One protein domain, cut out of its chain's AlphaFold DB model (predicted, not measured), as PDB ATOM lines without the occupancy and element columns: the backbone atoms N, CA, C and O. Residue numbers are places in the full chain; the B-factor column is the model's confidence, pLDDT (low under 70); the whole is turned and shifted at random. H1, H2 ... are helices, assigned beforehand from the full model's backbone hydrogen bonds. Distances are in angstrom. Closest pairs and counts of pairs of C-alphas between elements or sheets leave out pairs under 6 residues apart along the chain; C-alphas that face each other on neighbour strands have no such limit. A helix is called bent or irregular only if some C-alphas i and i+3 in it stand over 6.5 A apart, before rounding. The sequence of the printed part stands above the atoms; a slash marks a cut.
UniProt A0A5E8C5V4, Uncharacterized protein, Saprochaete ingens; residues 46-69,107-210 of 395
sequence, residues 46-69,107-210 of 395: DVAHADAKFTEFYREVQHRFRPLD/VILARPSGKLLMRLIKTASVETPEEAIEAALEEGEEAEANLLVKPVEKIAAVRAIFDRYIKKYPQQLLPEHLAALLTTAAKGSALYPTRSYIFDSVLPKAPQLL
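This is residues 46 to 69 and 107 to 210 of the 395 residues of an uncharacterized protein of Saprochaete ingens (UniProt A0A5E8C5V4). Five roughly aligned helices form an up-and-down bundle, each running against the one before it among the five: H2 and H5 are in its middle, H1 is on one side of them, and H6 and H7 are on the other. The small helical hairpin of H3 and H4 lies beyond the bundle at one end of the longest axis, with H4 packed on residues 51 to 55 of H1. The printed part has 128 residues with seven named helices, H1 to H7 in order along the chain, and no named strand; the class is all helix. The whole is compact, with a radius of gyration of the C-alphas of 15.3 A, and flat, spanning 47 by 39 by 20 A.

H5, residues 151 to 168, touches H2, residues 114 to 123, with its residues 155 to 162 alone; the closest C-alphas, of Ile 121 and Val 158, are 6.5 A apart, and the two run opposite ways at a shallow tilt of 12 degrees. H5 and H6, residues 175 to 187, form a helical hairpin and only just touch, with 3 pairs of C-alphas within 8 A, the closest being Ile 155 and Ala 185 at 6.6 A. H5 also only just touches H7, residues 191 to 202, with 3 such pairs; the closest C-alphas, of Asp 163 and Val 202, are 7.6 A apart. H6 and H7 form a second helical hairpin, with C-alphas of Ala 185 and Leu 191 closest at 4.7 A. H2 touches H6, the same way at a shallow tilt of 10 degrees, with C-alphas of Ile 121 and Leu 181 closest at 6.0 A. H1, residues 47 to 64, touches H2 with C-alphas of Phe 54 and Thr 123 closest at 5.7 A; they run opposite ways at a shallow tilt of 34 degrees, only just short of steep. H4, residues 141 to 147, touches H1 about perpendicular, at 85 degrees, with C-alphas of Asp 51 and Leu 147 closest at 5.9 A. H3, residues 130 to 139, forms a helical hairpin with H4; C-alphas of Ala 136 and Ala 143 are closest at 5.9 A. H1 and H7 are apart. Every O i to N i+4 pair is within hydrogen-bond range in H2, H5, H6 and H7, against 12 of 14 in H1, 5 of 6 in H3 and 1 of 3 in H4, where 2 of 4 O i to N i+3 pairs are within range.

H5 is 25.7 A long from first to last C-alpha, H1 25.5 A and H6 18.6 A. H1 begins at C-alpha 47 (134.416, 182.877, 179.322) and is irregular: C-alphas 48 and 51 are 8.1 A apart. H7 ends at C-alpha 202 (136.740, 170.153, 152.175).

The two C-alphas farthest apart, of Glu 138 and Gln 208, are 47.9 A apart. Residues 70 to 106 are not printed, and C-alphas 69 and 107 are 12.6 A apart across the cut. Of the links printed whole, none is long. Mean pLDDT of the printed part is 73.0, with 45 residues under 70, among them residues 127 to 149.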
ATOM      1  N   ASP A  46     138.554 181.195 180.558       55.69
ATOM      2  CA  ASP A  46     137.822 182.368 181.017       55.69
ATOM      3  C   ASP A  46     136.834 182.807 179.929       55.69
ATOM      4  O   ASP A  46     137.250 183.224 178.843       55.69
ATOM      5  N   VAL A  47     135.546 182.629 180.226       55.84
ATOM      6  CA  VAL A  47     134.416 182.877 179.322       55.84
ATOM      7  C   VAL A  47     134.224 184.375 179.078       55.84
ATOM      8  O   VAL A  47     133.863 184.754 177.968       55.84
ATOM      9  N   ALA A  48     134.565 185.224 180.054       54.09
ATOM     10  CA  ALA A  48     134.414 186.677 179.949       54.09
ATOM     11  C   ALA A  48     135.279 187.282 178.827       54.09
ATOM     12  O   ALA A  48     134.902 188.265 178.205       54.09
ATOM     13  N   HIS A  49     136.404 186.640 178.499       62.31
ATOM     14  CA  HIS A  49     137.361 187.118 177.495       62.31
ATOM     15  C   HIS A  49     137.398 186.244 176.231       62.31
ATOM     16  O   HIS A  49     138.409 186.210 175.520       62.31
ATOM     17  N   ALA A  50     136.334 185.485 175.953       64.56
ATOM     18  CA  ALA A  50     136.283 184.563 174.819       64.56
ATOM     19  C   ALA A  50     136.509 185.268 173.468       64.56
ATOM     20  O   ALA A  50     137.256 184.765 172.624       64.56
ATOM     21  N   ASP A  51     135.933 186.458 173.307       68.44
ATOM     22  CA  ASP A  51     135.926 187.219 172.056       68.44
ATOM     23  C   ASP A  51     137.248 187.923 171.785       68.44
ATOM     24  O   ASP A  51     137.784 187.847 170.673       68.44
ATOM     25  N   ALA A  52     137.843 188.501 172.829       71.19
ATOM     26  CA  ALA A  52     139.196 189.036 172.778       71.19
ATOM     27  C   ALA A  52     140.201 187.939 172.388       71.19
ATOM     28  O   ALA A  52     140.999 188.126 171.468       71.19
ATOM     29  N   LYS A  53     140.102 186.750 173.002       76.38
ATOM     30  CA  LYS A  53     140.961 185.598 172.681       76.38
ATOM     31  C   LYS A  53     140.718 185.052 171.277       76.38
ATOM     32  O   LYS A  53     141.670 184.688 170.590       76.38
ATOM     33  N   PHE A  54     139.463 184.979 170.827       81.56
ATOM     34  CA  PHE A  54     139.161 184.591 169.448       81.56
ATOM     35  C   PHE A  54     139.804 185.571 168.465       81.56
ATOM     36  O   PHE A  54     140.491 185.138 167.542       81.56
ATOM     37  N   THR A  55     139.643 186.873 168.695       77.62
ATOM     38  CA  THR A  55     140.208 187.931 167.852       77.62
ATOM     39  C   THR A  55     141.736 187.900 167.856       77.62
ATOM     40  O   THR A  55     142.351 188.010 166.793       77.62
ATOM     41  N   GLU A  56     142.357 187.675 169.014       79.44
ATOM     42  CA  GLU A  56     143.803 187.494 169.156       79.44
ATOM     43  C   GLU A  56     144.301 186.310 168.315       79.44
ATOM     44  O   GLU A  56     145.147 186.493 167.434       79.44
ATOM     45  N   PHE A  57     143.725 185.116 168.503       80.19
ATOM     46  CA  PHE A  57     144.107 183.931 167.729       80.19
ATOM     47  C   PHE A  57     143.821 184.103 166.240       80.19
ATOM     48  O   PHE A  57     144.613 183.672 165.400       80.19
ATOM     49  N   TYR A  58     142.708 184.739 165.885       82.38
ATOM     50  CA  TYR A  58     142.334 184.975 164.499       82.38
ATOM     51  C   TYR A  58     143.342 185.895 163.805       82.38
ATOM     52  O   TYR A  58     143.853 185.547 162.736       82.38
ATOM     53  N   ARG A  59     143.702 187.020 164.441       78.88
ATOM     54  CA  ARG A  59     144.751 187.926 163.957       78.88
ATOM     55  C   ARG A  59     146.081 187.190 163.858       78.88
ATOM     56  O   ARG A  59     146.725 187.249 162.813       78.88
ATOM     57  N   GLU A  60     146.466 186.429 164.878       78.81
ATOM     58  CA  GLU A  60     147.716 185.668 164.871       78.81
ATOM     59  C   GLU A  60     147.786 184.683 163.692       78.81
ATOM     60  O   GLU A  60     148.782 184.638 162.964       78.81
ATOM     61  N   VAL A  61     146.714 183.923 163.443       79.94
ATOM     62  CA  VAL A  61     146.645 183.000 162.305       79.94
ATOM     63  C   VAL A  61     146.735 183.760 160.984       79.94
ATOM     64  O   VAL A  61     147.512 183.375 160.107       79.94
ATOM     65  N   GLN A  62     145.977 184.848 160.827       78.25
ATOM     66  CA  GLN A  62     146.022 185.671 159.620       78.25
ATOM     67  C   GLN A  62     147.424 186.225 159.352       78.25
ATOM     68  O   GLN A  62     147.887 186.152 158.211       78.25
ATOM     69  N   HIS A  63     148.107 186.720 160.387       72.75
ATOM     70  CA  HIS A  63     149.486 187.195 160.307       72.75
ATOM     71  C   HIS A  63     150.437 186.076 159.865       72.75
ATOM     72  O   HIS A  63     151.195 186.259 158.916       72.75
ATOM     73  N   ARG A  64     150.328 184.870 160.436       74.31
ATOM     74  CA  ARG A  64     151.169 183.715 160.062       74.31
ATOM     75  C   ARG A  64     150.925 183.190 158.640       74.31
ATOM     76  O   ARG A  64     151.777 182.495 158.089       74.31
ATOM     77  N   PHE A  65     149.782 183.505 158.029       74.69
ATOM     78  CA  PHE A  65     149.497 183.198 156.621       74.69
ATOM     79  C   PHE A  65     150.061 184.219 155.625       74.69
ATOM     80  O   PHE A  65     150.020 183.950 154.409       74.69
ATOM     81  N   ARG A  66     150.553 185.372 156.104       69.69
ATOM     82  CA  ARG A  66     151.133 186.408 155.249       69.69
ATOM     83  C   ARG A  66     152.445 185.903 154.640       69.69
ATOM     84  O   ARG A  66     153.283 185.345 155.350       69.69
ATOM     85  N   PRO A  67     152.635 186.055 153.320       60.97
ATOM     86  CA  PRO A  67     153.932 185.812 152.716       60.97
ATOM     87  C   PRO A  67     154.911 186.875 153.222       60.97
ATOM     88  O   PRO A  67     154.777 188.050 152.898       60.97
ATOM     89  N   LEU A  68     155.888 186.461 154.026       62.41
ATOM     90  CA  LEU A  68     156.959 187.339 154.488       62.41
ATOM     91  C   LEU A  68     157.990 187.506 153.360       62.41
ATOM     92  O   LEU A  68     158.883 186.670 153.199       62.41
ATOM     93  N   ASP A  69     157.871 188.567 152.557       63.91
ATOM     94  CA  ASP A  69     158.911 188.936 151.585       63.91
ATOM     95  C   ASP A  69     160.011 189.745 152.284       63.91
ATOM     96  O   ASP A  69     160.078 190.973 152.210       63.91
ATOM     97  N   VAL A 107     159.210 187.156 163.861       50.09
ATOM     98  CA  VAL A 107     160.623 186.727 163.904       50.09
ATOM     99  C   VAL A 107     160.784 185.234 164.226       50.09
ATOM    100  O   VAL A 107     161.845 184.634 164.057       50.09
ATOM    101  N   ILE A 108     159.710 184.569 164.638       49.50
ATOM    102  CA  ILE A 108     159.676 183.114 164.689       49.50
ATOM    103  C   ILE A 108     158.815 182.666 163.522       49.50
ATOM    104  O   ILE A 108     157.595 182.773 163.557       49.50
ATOM    105  N   LEU A 109     159.479 182.109 162.510       49.94
ATOM    106  CA  LEU A 109     158.979 181.300 161.391       49.94
ATOM    107  C   LEU A 109     158.029 180.140 161.774       49.94
ATOM    108  O   LEU A 109     157.999 179.096 161.118       49.94
ATOM    109  N   ALA A 110     157.259 180.230 162.845       59.28
ATOM    110  CA  ALA A 110     156.274 179.229 163.157       59.28
ATOM    111  C   ALA A 110     155.113 179.416 162.172       59.28
ATOM    112  O   ALA A 110     154.179 180.185 162.404       59.28
ATOM    113  N   ARG A 111     155.205 178.682 161.053       68.38
ATOM    114  CA  ARG A 111     154.090 178.384 160.145       68.38
ATOM    115  C   ARG A 111     152.811 178.204 160.969       68.38
ATOM    116  O   ARG A 111     152.896 177.658 162.076       68.38
ATOM    117  N   PRO A 112     151.647 178.636 160.463       77.69
ATOM    118  CA  PRO A 112     150.403 178.501 161.204       77.69
ATOM    119  C   PRO A 112     150.226 177.018 161.568       77.69
ATOM    120  O   PRO A 112     150.232 176.142 160.703       77.69
ATOM    121  N   SER A 113     150.217 176.729 162.872       81.19
ATOM    122  CA  SER A 113     150.279 175.357 163.390       81.19
ATOM    123  C   SER A 113     148.879 174.770 163.529       81.19
ATOM    124  O   SER A 113     147.916 175.516 163.719       81.19
ATOM    125  N   GLY A 114     148.755 173.440 163.496       77.44
ATOM    126  CA  GLY A 114     147.484 172.775 163.819       77.44
ATOM    127  C   GLY A 114     146.985 173.114 165.235       77.44
ATOM    128  O   GLY A 114     145.799 173.333 165.453       77.44
ATOM    129  N   LYS A 115     147.896 173.296 166.203       82.06
ATOM    130  CA  LYS A 115     147.539 173.700 167.577       82.06
ATOM    131  C   LYS A 115     146.831 175.053 167.627       82.06
ATOM    132  O   LYS A 115     145.840 175.194 168.339       82.06
ATOM    133  N   LEU A 116     147.334 176.031 166.874       82.25
ATOM    134  CA  LEU A 116     146.735 177.360 166.799       82.25
ATOM    135  C   LEU A 116     145.351 177.304 166.132       82.25
ATOM    136  O   LEU A 116     144.404 177.892 166.645       82.25
ATOM    137  N   LEU A 117     145.207 176.507 165.066       86.81
ATOM    138  CA  LEU A 117     143.910 176.242 164.436       86.81
ATOM    139  C   LEU A 117     142.917 175.603 165.419       86.81
ATOM    140  O   LEU A 117     141.771 176.027 165.501       86.81
ATOM    141  N   MET A 118     143.354 174.612 166.198       86.62
ATOM    142  CA  MET A 118     142.511 173.953 167.197       86.62
ATOM    143  C   MET A 118     142.053 174.913 168.306       86.62
ATOM    144  O   MET A 118     140.913 174.820 168.756       86.62
ATOM    145  N   ARG A 119     142.918 175.839 168.749       84.31
ATOM    146  CA  ARG A 119     142.543 176.887 169.717       84.31
ATOM    147  C   ARG A 119     141.473 177.805 169.127       84.31
ATOM    148  O   ARG A 119     140.438 177.979 169.756       84.31
ATOM    149  N   LEU A 120     141.681 178.273 167.896       85.75
ATOM    150  CA  LEU A 120     140.728 179.117 167.174       85.75
ATOM    151  C   LEU A 120     139.359 178.433 166.980       85.75
ATOM    152  O   LEU A 120     138.322 179.048 167.204       85.75
ATOM    153  N   ILE A 121     139.338 177.149 166.602       85.62
ATOM    154  CA  ILE A 121     138.092 176.377 166.447       85.62
ATOM    155  C   ILE A 121     137.330 176.292 167.776       85.62
ATOM    156  O   ILE A 121     136.111 176.425 167.797       85.62
ATOM    157  N   LYS A 122     138.027 176.058 168.893       83.75
ATOM    158  CA  LYS A 122     137.383 175.873 170.202       83.75
ATOM    159  C   LYS A 122     136.820 177.162 170.792       83.75
ATOM    160  O   LYS A 122     135.864 177.085 171.555       83.75
ATOM    161  N   THR A 123     137.398 178.313 170.464       82.75
ATOM    162  CA  THR A 123     136.919 179.610 170.961       82.75
ATOM    163  C   THR A 123     135.753 180.164 170.143       82.75
ATOM    164  O   THR A 123     135.011 180.995 170.644       82.75
ATOM    165  N   ALA A 124     135.540 179.679 168.916       82.75
ATOM    166  CA  ALA A 124     134.529 180.220 168.006       82.75
ATOM    167  C   ALA A 124     133.066 179.960 168.418       82.75
ATOM    168  O   ALA A 124     132.188 180.685 167.966       82.75
ATOM    169  N   SER A 125     132.788 178.940 169.241       73.19
ATOM    170  CA  SER A 125     131.424 178.613 169.695       73.19
ATOM    171  C   SER A 125     131.081 179.169 171.075       73.19
ATOM    172  O   SER A 125     130.075 178.758 171.644       73.19
ATOM    173  N   VAL A 126     131.961 179.967 171.681       71.81
ATOM    174  CA  VAL A 126     131.708 180.517 173.013       71.81
ATOM    175  C   VAL A 126     131.033 181.869 172.851       71.81
ATOM    176  O   VAL A 126     131.574 182.751 172.188       71.81
ATOM    177  N   GLU A 127     129.850 181.998 173.436       64.62
ATOM    178  CA  GLU A 127     129.174 183.279 173.600       64.62
ATOM    179  C   GLU A 127     129.774 183.993 174.811       64.62
ATOM    180  O   GLU A 127     129.969 183.385 175.870       64.62
ATOM    181  N   THR A 128     130.107 185.269 174.645       60.31
ATOM    182  CA  THR A 128     130.395 186.152 175.772       60.31
ATOM    183  C   THR A 128     129.097 186.391 176.540       60.31
ATOM    184  O   THR A 128     128.086 186.707 175.911       60.31
ATOM    185  N   PRO A 129     129.084 186.209 177.872       57.59
ATOM    186  CA  PRO A 129     127.891 186.454 178.673       57.59
ATOM    187  C   PRO A 129     127.479 187.925 178.565       57.59
ATOM    188  O   PRO A 129     128.346 188.794 178.498       57.59
ATOM    189  N   GLU A 130     126.172 188.192 178.571       57.28
ATOM    190  CA  GLU A 130     125.600 189.542 178.431       57.28
ATOM    191  C   GLU A 130     126.179 190.524 179.462       57.28
ATOM    192  O   GLU A 130     126.551 191.631 179.101       57.28
ATOM    193  N   GLU A 131     126.421 190.073 180.695       55.19
ATOM    194  CA  GLU A 131     127.073 190.860 181.756       55.19
ATOM    195  C   GLU A 131     128.492 191.340 181.381       55.19
ATOM    196  O   GLU A 131     128.917 192.424 181.771       55.19
ATOM    197  N   ALA A 132     129.245 190.553 180.601       53.25
ATOM    198  CA  ALA A 132     130.568 190.950 180.106       53.25
ATOM    199  C   ALA A 132     130.476 191.891 178.896       53.25
ATOM    200  O   ALA A 132     131.405 192.655 178.643       53.25
ATOM    201  N   ILE A 133     129.365 191.839 178.156       55.91
ATOM    202  CA  ILE A 133     129.058 192.789 177.085       55.91
ATOM    203  C   ILE A 133     128.690 194.137 177.711       55.91
ATOM    204  O   ILE A 133     129.239 195.149 177.300       55.91
ATOM    205  N   GLU A 134     127.849 194.150 178.748       57.12
ATOM    206  CA  GLU A 134     127.478 195.356 179.500       57.12
ATOM    207  C   GLU A 134     128.692 196.023 180.163       57.12
ATOM    208  O   GLU A 134     128.901 197.220 179.981       57.12
ATOM    209  N   ALA A 135     129.562 195.254 180.825       59.31
ATOM    210  CA  ALA A 135     130.800 195.793 181.397       59.31
ATOM    211  C   ALA A 135     131.747 196.384 180.333       59.31
ATOM    212  O   ALA A 135     132.418 197.382 180.578       59.31
ATOM    213  N   ALA A 136     131.794 195.792 179.137       55.78
ATOM    214  CA  ALA A 136     132.608 196.304 178.039       55.78
ATOM    215  C   ALA A 136     131.976 197.526 177.343       55.78
ATOM    216  O   ALA A 136     132.699 198.388 176.849       55.78
ATOM    217  N   LEU A 137     130.642 197.623 177.333       57.41
ATOM    218  CA  LEU A 137     129.898 198.800 176.872       57.41
ATOM    219  C   LEU A 137     130.148 200.014 177.780       57.41
ATOM    220  O   LEU A 137     130.202 201.140 177.291       57.41
ATOM    221  N   GLU A 138     130.377 199.794 179.077       62.03
ATOM    222  CA  GLU A 138     130.790 200.850 180.011       62.03
ATOM    223  C   GLU A 138     132.248 201.323 179.792       62.03
ATOM    224  O   GLU A 138     132.578 202.457 180.146       62.03
ATOM    225  N   GLU A 139     133.112 200.511 179.164       57.56
ATOM    226  CA  GLU A 139     134.532 200.830 178.899       57.56
ATOM    227  C   GLU A 139     134.798 201.563 177.557       57.56
ATOM    228  O   GLU A 139     135.908 202.060 177.348       57.56
ATOM    229  N   GLY A 140     133.796 201.719 176.676       51.06
ATOM    230  CA  GLY A 140     133.836 202.607 175.495       51.06
ATOM    231  C   GLY A 140     133.859 201.939 174.101       51.06
ATOM    232  O   GLY A 140     134.029 200.730 173.953       51.06
ATOM    233  N   GLU A 141     133.705 202.762 173.049       49.09
ATOM    234  CA  GLU A 141     133.399 202.379 171.644       49.09
ATOM    235  C   GLU A 141     134.377 201.378 170.976       49.09
ATOM    236  O   GLU A 141     133.994 200.635 170.072       49.09
ATOM    237  N   GLU A 142     135.647 201.292 171.399       47.53
ATOM    238  CA  GLU A 142     136.600 200.313 170.829       47.53
ATOM    239  C   GLU A 142     136.329 198.861 171.281       47.53
ATOM    240  O   GLU A 142     136.746 197.905 170.609       47.53
ATOM    241  N   ALA A 143     135.607 198.681 172.392       47.06
ATOM    242  CA  ALA A 143     135.166 197.377 172.871       47.06
ATOM    243  C   ALA A 143     133.941 196.870 172.081       47.06
ATOM    244  O   ALA A 143     133.905 195.698 171.697       47.06
ATOM    245  N   GLU A 144     133.009 197.758 171.713       41.62
ATOM    246  CA  GLU A 144     131.812 197.431 170.913       41.62
ATOM    247  C   GLU A 144     132.151 196.712 169.598       41.62
ATOM    248  O   GLU A 144     131.525 195.709 169.246       41.62
ATOM    249  N   ALA A 145     133.190 197.163 168.888       44.22
ATOM    250  CA  ALA A 145     133.570 196.588 167.597       44.22
ATOM    251  C   ALA A 145     134.190 195.177 167.694       44.22
ATOM    252  O   ALA A 145     134.239 194.458 166.692       44.22
ATOM    253  N   ASN A 146     134.680 194.765 168.870       49.59
ATOM    254  CA  ASN A 146     135.319 193.457 169.070       49.59
ATOM    255  C   ASN A 146     134.424 192.427 169.793       49.59
ATOM    256  O   ASN A 146     134.740 191.239 169.726       49.59
ATOM    257  N   LEU A 147     133.335 192.846 170.451       49.97
ATOM    258  CA  LEU A 147     132.501 191.994 171.323       49.97
ATOM    259  C   LEU A 147     131.181 191.490 170.709       49.97
ATOM    260  O   LEU A 147     130.497 190.675 171.318       49.97
ATOM    261  N   LEU A 148     130.813 191.932 169.502       51.12
ATOM    262  CA  LEU A 148     129.507 191.614 168.894       51.12
ATOM    263  C   LEU A 148     129.569 190.618 167.725       51.12
ATOM    264  O   LEU A 148     128.619 190.497 166.950       51.12
ATOM    265  N   VAL A 149     130.665 189.870 167.573       60.31
ATOM    266  CA  VAL A 149     130.747 188.866 166.502       60.31
ATOM    267  C   VAL A 149     129.999 187.609 166.939       60.31
ATOM    268  O   VAL A 149     130.487 186.818 167.756       60.31
ATOM    269  N   LYS A 150     128.812 187.395 166.365       75.38
ATOM    270  CA  LYS A 150     127.981 186.215 166.646       75.38
ATOM    271  C   LYS A 150     128.781 184.924 166.399       75.38
ATOM    272  O   LYS A 150     129.564 184.870 165.443       75.38
ATOM    273  N   PRO A 151     128.568 183.845 167.178       79.25
ATOM    274  CA  PRO A 151     129.270 182.570 166.981       79.25
ATOM    275  C   PRO A 151     129.258 182.075 165.525       79.25
ATOM    276  O   PRO A 151     130.276 181.619 165.007       79.25
ATOM    277  N   VAL A 152     128.139 182.254 164.817       80.50
ATOM    278  CA  VAL A 152     127.981 181.903 163.394       80.50
ATOM    279  C   VAL A 152     129.019 182.598 162.497       80.50
ATOM    280  O   VAL A 152     129.587 181.974 161.595       80.50
ATOM    281  N   GLU A 153     129.307 183.875 162.750       83.94
ATOM    282  CA  GLU A 153     130.287 184.666 161.999       83.94
ATOM    283  C   GLU A 153     131.718 184.249 162.343       83.94
ATOM    284  O   GLU A 153     132.540 184.053 161.440       83.94
ATOM    285  N   LYS A 154     132.001 183.995 163.628       85.81
ATOM    286  CA  LYS A 154     133.282 183.416 164.068       85.81
ATOM    287  C   LYS A 154     133.539 182.088 163.357       85.81
ATOM    288  O   LYS A 154     134.617 181.875 162.804       85.81
ATOM    289  N   ILE A 155     132.535 181.214 163.280       87.62
ATOM    290  CA  ILE A 155     132.625 179.916 162.596       87.62
ATOM    291  C   ILE A 155     132.815 180.091 161.079       87.62
ATOM    292  O   ILE A 155     133.587 179.351 160.463       87.62
ATOM    293  N   ALA A 156     132.184 181.086 160.449       86.50
ATOM    294  CA  ALA A 156     132.454 181.437 159.052       86.50
ATOM    295  C   ALA A 156     133.914 181.875 158.832       86.50
ATOM    296  O   ALA A 156     134.569 181.400 157.901       86.50
ATOM    297  N   ALA A 157     134.458 182.697 159.731       87.19
ATOM    298  CA  ALA A 157     135.856 183.115 159.694       87.19
ATOM    299  C   ALA A 157     136.819 181.927 159.882       87.19
ATOM    300  O   ALA A 157     137.817 181.811 159.163       87.19
ATOM    301  N   VAL A 158     136.493 180.987 160.778       89.62
ATOM    302  CA  VAL A 158     137.248 179.735 160.945       89.62
ATOM    303  C   VAL A 158     137.249 178.908 159.662       89.62
ATOM    304  O   VAL A 158     138.315 178.436 159.267       89.62
ATOM    305  N   ARG A 159     136.112 178.767 158.966       91.19
ATOM    306  CA  ARG A 159     136.042 178.050 157.675       91.19
ATOM    307  C   ARG A 159     136.955 178.682 156.619       91.19
ATOM    308  O   ARG A 159     137.729 177.975 155.977       91.19
ATOM    309  N   ALA A 160     136.966 180.011 156.513       88.62
ATOM    310  CA  ALA A 160     137.861 180.718 155.593       88.62
ATOM    311  C   ALA A 160     139.352 180.494 155.919       88.62
ATOM    312  O   ALA A 160     140.190 180.377 155.020       88.62
ATOM    313  N   ILE A 161     139.707 180.413 157.204       88.38
ATOM    314  CA  ILE A 161     141.057 180.034 157.641       88.38
ATOM    315  C   ILE A 161     141.352 178.569 157.307       88.38
ATOM    316  O   ILE A 161     142.442 178.262 156.820       88.38
ATOM    317  N   PHE A 162     140.392 177.673 157.523       89.94
ATOM    318  CA  PHE A 162     140.521 176.248 157.235       89.94
ATOM    319  C   PHE A 162     140.842 176.002 155.750       89.94
ATOM    320  O   PHE A 162     141.781 175.269 155.440       89.94
ATOM    321  N   ASP A 163     140.190 176.720 154.828       88.88
ATOM    322  CA  ASP A 163     140.513 176.689 153.391       88.88
ATOM    323  C   ASP A 163     141.962 177.092 153.088       88.88
ATOM    324  O   ASP A 163     142.627 176.505 152.225       88.88
ATOM    325  N   ARG A 164     142.495 178.084 153.814       88.81
ATOM    326  CA  ARG A 164     143.899 178.497 153.670       88.81
ATOM    327  C   ARG A 164     144.851 177.406 154.148       88.81
ATOM    328  O   ARG A 164     145.884 177.202 153.506       88.81
ATOM    329  N   TYR A 165     144.511 176.693 155.223       89.31
ATOM    330  CA  TYR A 165     145.271 175.524 155.671       89.31
ATOM    331  C   TYR A 165     145.246 174.410 154.625       89.31
ATOM    332  O   TYR A 165     146.316 173.922 154.273       89.31
ATOM    333  N   ILE A 166     144.077 174.071 154.064       87.00
ATOM    334  CA  ILE A 166     143.959 173.053 153.003       87.00
ATOM    335  C   ILE A 166     144.877 173.408 151.827       87.00
ATOM    336  O   ILE A 166     145.603 172.556 151.319       87.00
ATOM    337  N   LYS A 167     144.890 174.684 151.420       86.81
ATOM    338  CA  LYS A 167     145.664 175.150 150.263       86.81
ATOM    339  C   LYS A 167     147.174 175.229 150.513       86.81
ATOM    340  O   LYS A 167     147.945 174.917 149.610       86.81
ATOM    341  N   LYS A 168     147.612 175.725 151.676       84.44
ATOM    342  CA  LYS A 168     149.027 176.078 151.921       84.44
ATOM    343  C   LYS A 168     149.759 175.136 152.878       84.44
ATOM    344  O   LYS A 168     150.974 174.993 152.758       84.44
ATOM    345  N   TYR A 169     149.054 174.521 153.827       85.25
ATOM    346  CA  TYR A 169     149.645 173.685 154.879       85.25
ATOM    347  C   TYR A 169     148.791 172.437 155.192       85.25
ATOM    348  O   TYR A 169     148.461 172.213 156.361       85.25
ATOM    349  N   PRO A 170     148.442 171.597 154.198       80.81
ATOM    350  CA  PRO A 170     147.570 170.435 154.408       80.81
ATOM    351  C   PRO A 170     148.125 169.437 155.436       80.81
ATOM    352  O   PRO A 170     147.360 168.790 156.139       80.81
ATOM    353  N   GLN A 171     149.447 169.363 155.598       80.44
ATOM    354  CA  GLN A 171     150.125 168.524 156.592       80.44
ATOM    355  C   GLN A 171     149.897 168.955 158.050       80.44
ATOM    356  O   GLN A 171     150.267 168.230 158.967       80.44
ATOM    357  N   GLN A 172     149.376 170.164 158.282       84.44
ATOM    358  CA  GLN A 172     149.005 170.640 159.618       84.44
ATOM    359  C   GLN A 172     147.562 170.270 159.979       84.44
ATOM    360  O   GLN A 172     147.174 170.406 161.139       84.44
ATOM    361  N   LEU A 173     146.772 169.820 158.999       84.75
ATOM    362  CA  LEU A 173     145.399 169.397 159.206       84.75
ATOM    363  C   LEU A 173     145.362 167.934 159.635       84.75
ATOM    364  O   LEU A 173     146.014 167.066 159.062       84.75
ATOM    365  N   LEU A 174     144.550 167.692 160.653       83.00
ATOM    366  CA  LEU A 174     144.275 166.377 161.223       83.00
ATOM    367  C   LEU A 174     142.758 166.194 161.315       83.00
ATOM    368  O   LEU A 174     142.064 167.208 161.481       83.00
ATOM    369  N   PRO A 175     142.246 164.955 161.272       72.69
ATOM    370  CA  PRO A 175     140.815 164.689 161.398       72.69
ATOM    371  C   PRO A 175     140.187 165.276 162.669       72.69
ATOM    372  O   PRO A 175     139.057 165.756 162.643       72.69
ATOM    373  N   GLU A 176     140.942 165.368 163.768       80.50
ATOM    374  CA  GLU A 176     140.491 166.004 165.007       80.50
ATOM    375  C   GLU A 176     140.073 167.470 164.811       80.50
ATOM    376  O   GLU A 176     139.187 167.944 165.517       80.50
ATOM    377  N   HIS A 177     140.675 168.199 163.862       85.69
ATOM    378  CA  HIS A 177     140.273 169.578 163.562       85.69
ATOM    379  C   HIS A 177     138.911 169.622 162.872       85.69
ATOM    380  O   HIS A 177     138.116 170.512 163.154       85.69
ATOM    381  N   LEU A 178     138.633 168.660 161.989       80.75
ATOM    382  CA  LEU A 178     137.348 168.555 161.306       80.75
ATOM    383  C   LEU A 178     136.242 168.124 162.283       80.75
ATOM    384  O   LEU A 178     135.159 168.702 162.274       80.75
ATOM    385  N   ALA A 179     136.546 167.186 163.184       74.75
ATOM    386  CA  ALA A 179     135.652 166.798 164.273       74.75
ATOM    387  C   ALA A 179     135.363 167.982 165.213       74.75
ATOM    388  O   ALA A 179     134.206 168.271 165.497       74.75
ATOM    389  N   ALA A 180     136.396 168.722 165.632       83.75
ATOM    390  CA  ALA A 180     136.224 169.907 166.468       83.75
ATOM    391  C   ALA A 180     135.415 171.004 165.761       83.75
ATOM    392  O   ALA A 180     134.577 171.634 166.396       83.75
ATOM    393  N   LEU A 181     135.625 171.211 164.455       86.19
ATOM    394  CA  LEU A 181     134.850 172.171 163.670       86.19
ATOM    395  C   LEU A 181     133.364 171.793 163.639       86.19
ATOM    396  O   LEU A 181     132.527 172.670 163.819       86.19
ATOM    397  N   LEU A 182     133.036 170.506 163.473       82.56
ATOM    398  CA  LEU A 182     131.657 170.008 163.558       82.56
ATOM    399  C   LEU A 182     131.044 170.258 164.939       82.56
ATOM    400  O   LEU A 182     129.927 170.761 165.025       82.56
ATOM    401  N   THR A 183     131.774 169.955 166.016       82.06
ATOM    402  CA  THR A 183     131.314 170.217 167.386       82.06
ATOM    403  C   THR A 183     131.051 171.703 167.617       82.06
ATOM    404  O   THR A 183     129.993 172.074 168.118       82.06
ATOM    405  N   THR A 184     132.011 172.560 167.264       84.69
ATOM    406  CA  THR A 184     131.910 174.015 167.404       84.69
ATOM    407  C   THR A 184     130.736 174.551 166.588       84.69
ATOM    408  O   THR A 184     129.965 175.361 167.093       84.69
ATOM    409  N   ALA A 185     130.553 174.060 165.360       83.31
ATOM    410  CA  ALA A 185     129.435 174.433 164.505       83.31
ATOM    411  C   ALA A 185     128.079 174.039 165.098       83.31
ATOM    412  O   ALA A 185     127.155 174.844 165.073       83.31
ATOM    413  N   ALA A 186     127.975 172.840 165.675       74.81
ATOM    414  CA  ALA A 186     126.750 172.384 166.323       74.81
ATOM    415  C   ALA A 186     126.403 173.196 167.579       74.81
ATOM    416  O   ALA A 186     125.232 173.428 167.848       74.81
ATOM    417  N   LYS A 187     127.413 173.649 168.333       80.06
ATOM    418  CA  LYS A 187     127.213 174.522 169.499       80.06
ATOM    419  C   LYS A 187     126.845 175.954 169.113       80.06
ATOM    420  O   LYS A 187     126.003 176.548 169.764       80.06
ATOM    421  N   GLY A 188     127.482 176.498 168.077       80.50
ATOM    422  CA  GLY A 188     127.309 177.886 167.636       80.50
ATOM    423  C   GLY A 188     126.282 178.077 166.520       80.50
ATOM    424  O   GLY A 188     126.438 179.005 165.731       80.50
ATOM    425  N   SER A 189     125.289 177.188 166.415       80.00
ATOM    426  CA  SER A 189     124.149 177.310 165.488       80.00
ATOM    427  C   SER A 189     124.536 177.461 164.006       80.00
ATOM    428  O   SER A 189     123.938 178.244 163.267       80.00
ATOM    429  N   ALA A 190     125.577 176.746 163.572       80.75
ATOM    430  CA  ALA A 190     126.104 176.791 162.208       80.75
ATOM    431  C   ALA A 190     126.418 175.391 161.646       80.75
ATOM    432  O   ALA A 190     127.321 175.238 160.808       80.75
ATOM    433  N   LEU A 191     125.721 174.355 162.116       80.06
ATOM    434  CA  LEU A 191     125.917 172.966 161.721       80.06
ATOM    435  C   LEU A 191     125.617 172.733 160.239       80.06
ATOM    436  O   LEU A 191     126.442 172.113 159.568       80.06
ATOM    437  N   TYR A 192     124.499 173.221 159.695       73.69
ATOM    438  CA  TYR A 192     124.147 173.018 158.282       73.69
ATOM    439  C   TYR A 192     125.111 173.703 157.306       73.69
ATOM    440  O   TYR A 192     125.627 173.017 156.419       73.69
ATOM    441  N   PRO A 193     125.450 175.002 157.442       74.81
ATOM    442  CA  PRO A 193     126.395 175.638 156.533       74.81
ATOM    443  C   PRO A 193     127.809 175.062 156.693       74.81
ATOM    444  O   PRO A 193     128.581 175.050 155.731       74.81
ATOM    445  N   THR A 194     128.172 174.557 157.878       80.44
ATOM    446  CA  THR A 194     129.442 173.841 158.076       80.44
ATOM    447  C   THR A 194     129.412 172.463 157.427       80.44
ATOM    448  O   THR A 194     130.378 172.088 156.769       80.44
ATOM    449  N   ARG A 195     128.300 171.732 157.530       75.81
ATOM    450  CA  ARG A 195     128.091 170.463 156.831       75.81
ATOM    451  C   ARG A 195     128.262 170.654 155.323       75.81
ATOM    452  O   ARG A 195     129.121 169.993 154.750       75.81
ATOM    453  N   SER A 196     127.513 171.563 154.693       71.44
ATOM    454  CA  SER A 196     127.618 171.817 153.244       71.44
ATOM    455  C   SER A 196     129.035 172.225 152.841       71.44
ATOM    456  O   SER A 196     129.587 171.703 151.881       71.44
ATOM    457  N   TYR A 197     129.697 173.066 153.640       79.94
ATOM    458  CA  TYR A 197     131.106 173.403 153.425       79.94
ATOM    459  C   TYR A 197     132.027 172.167 153.424       79.94
ATOM    460  O   TYR A 197     132.889 172.033 152.553       79.94
ATOM    461  N   ILE A 198     131.847 171.240 154.370       75.88
ATOM    462  CA  ILE A 198     132.651 170.013 154.432       75.88
ATOM    463  C   ILE A 198     132.450 169.179 153.163       75.88
ATOM    464  O   ILE A 198     133.432 168.722 152.575       75.88
ATOM    465  N   PHE A 199     131.205 169.054 152.710       65.50
ATOM    466  CA  PHE A 199     130.839 168.347 151.485       65.50
ATOM    467  C   PHE A 199     131.421 168.937 150.224       65.50
ATOM    468  O   PHE A 199     132.121 168.257 149.474       65.50
ATOM    469  N   ASP A 200     131.126 170.207 150.007       69.44
ATOM    470  CA  ASP A 200     131.322 170.832 148.714       69.44
ATOM    471  C   ASP A 200     132.766 171.320 148.561       69.44
ATOM    472  O   ASP A 200     133.286 171.429 147.453       69.44
ATOM    473  N   SER A 201     133.441 171.615 149.681       74.75
ATOM    474  CA  SER A 201     134.737 172.302 149.674       74.75
ATOM    475  C   SER A 201     135.879 171.516 150.310       74.75
ATOM    476  O   SER A 201     136.987 171.546 149.763       74.75
ATOM    477  N   VAL A 202     135.656 170.831 151.438       74.19
ATOM    478  CA  VAL A 202     136.740 170.153 152.175       74.19
ATOM    479  C   VAL A 202     137.033 168.784 151.586       74.19
ATOM    480  O   VAL A 202     138.172 168.513 151.207       74.19
ATOM    481  N   LEU A 203     136.022 167.923 151.480       69.94
ATOM    482  CA  LEU A 203     136.194 166.528 151.078       69.94
ATOM    483  C   LEU A 203     136.811 166.346 149.681       69.94
ATOM    484  O   LEU A 203     137.694 165.495 149.558       69.94
ATOM    485  N   PRO A 204     136.478 167.155 148.653       72.31
ATOM    486  CA  PRO A 204     137.135 167.049 147.350       72.31
ATOM    487  C   PRO A 204     138.637 167.369 147.394       72.31
ATOM    488  O   PRO A 204     139.400 166.877 146.566       72.31
ATOM    489  N   LYS A 205     139.076 168.209 148.342       76.12
ATOM    490  CA  LYS A 205     140.458 168.713 148.432       76.12
ATOM    491  C   LYS A 205     141.298 167.986 149.481       76.12
ATOM    492  O   LYS A 205     142.521 167.949 149.364       76.12
ATOM    493  N   ALA A 206     140.662 167.453 150.518       74.31
ATOM    494  CA  ALA A 206     141.314 166.825 151.657       74.31
ATOM    495  C   ALA A 206     140.516 165.606 152.178       74.31
ATOM    496  O   ALA A 206     140.135 165.578 153.353       74.31
ATOM    497  N   PRO A 207     140.271 164.577 151.341       67.31
ATOM    498  CA  PRO A 207     139.485 163.402 151.729       67.31
ATOM    499  C   PRO A 207     140.108 162.623 152.897       67.31
ATOM    500  O   PRO A 207     139.400 161.967 153.651       67.31
ATOM    501  N   GLN A 208     141.424 162.734 153.102       66.94
ATOM    502  CA  GLN A 208     142.141 162.110 154.217       66.94
ATOM    503  C   GLN A 208     141.737 162.639 155.601       66.94
ATOM    504  O   GLN A 208     142.069 162.018 156.605       66.94
ATOM    505  N   LEU A 209     141.063 163.793 155.669       68.25
ATOM    506  CA  LEU A 209     140.549 164.328 156.932       68.25
ATOM    507  C   LEU A 209     139.299 163.590 157.404       68.25
ATOM    508  O   LEU A 209     138.907 163.757 158.554       68.25
ATOM    509  N   LEU A 210     138.684 162.783 156.539       66.00
ATOM    510  CA  LEU A 210     137.530 161.978 156.877       66.00
ATOM    511  C   LEU A 210     137.970 160.632 157.467       66.00
ATOM    512  O   LEU A 210     138.270 159.678 156.746       66.00
TER     513      LEU A 210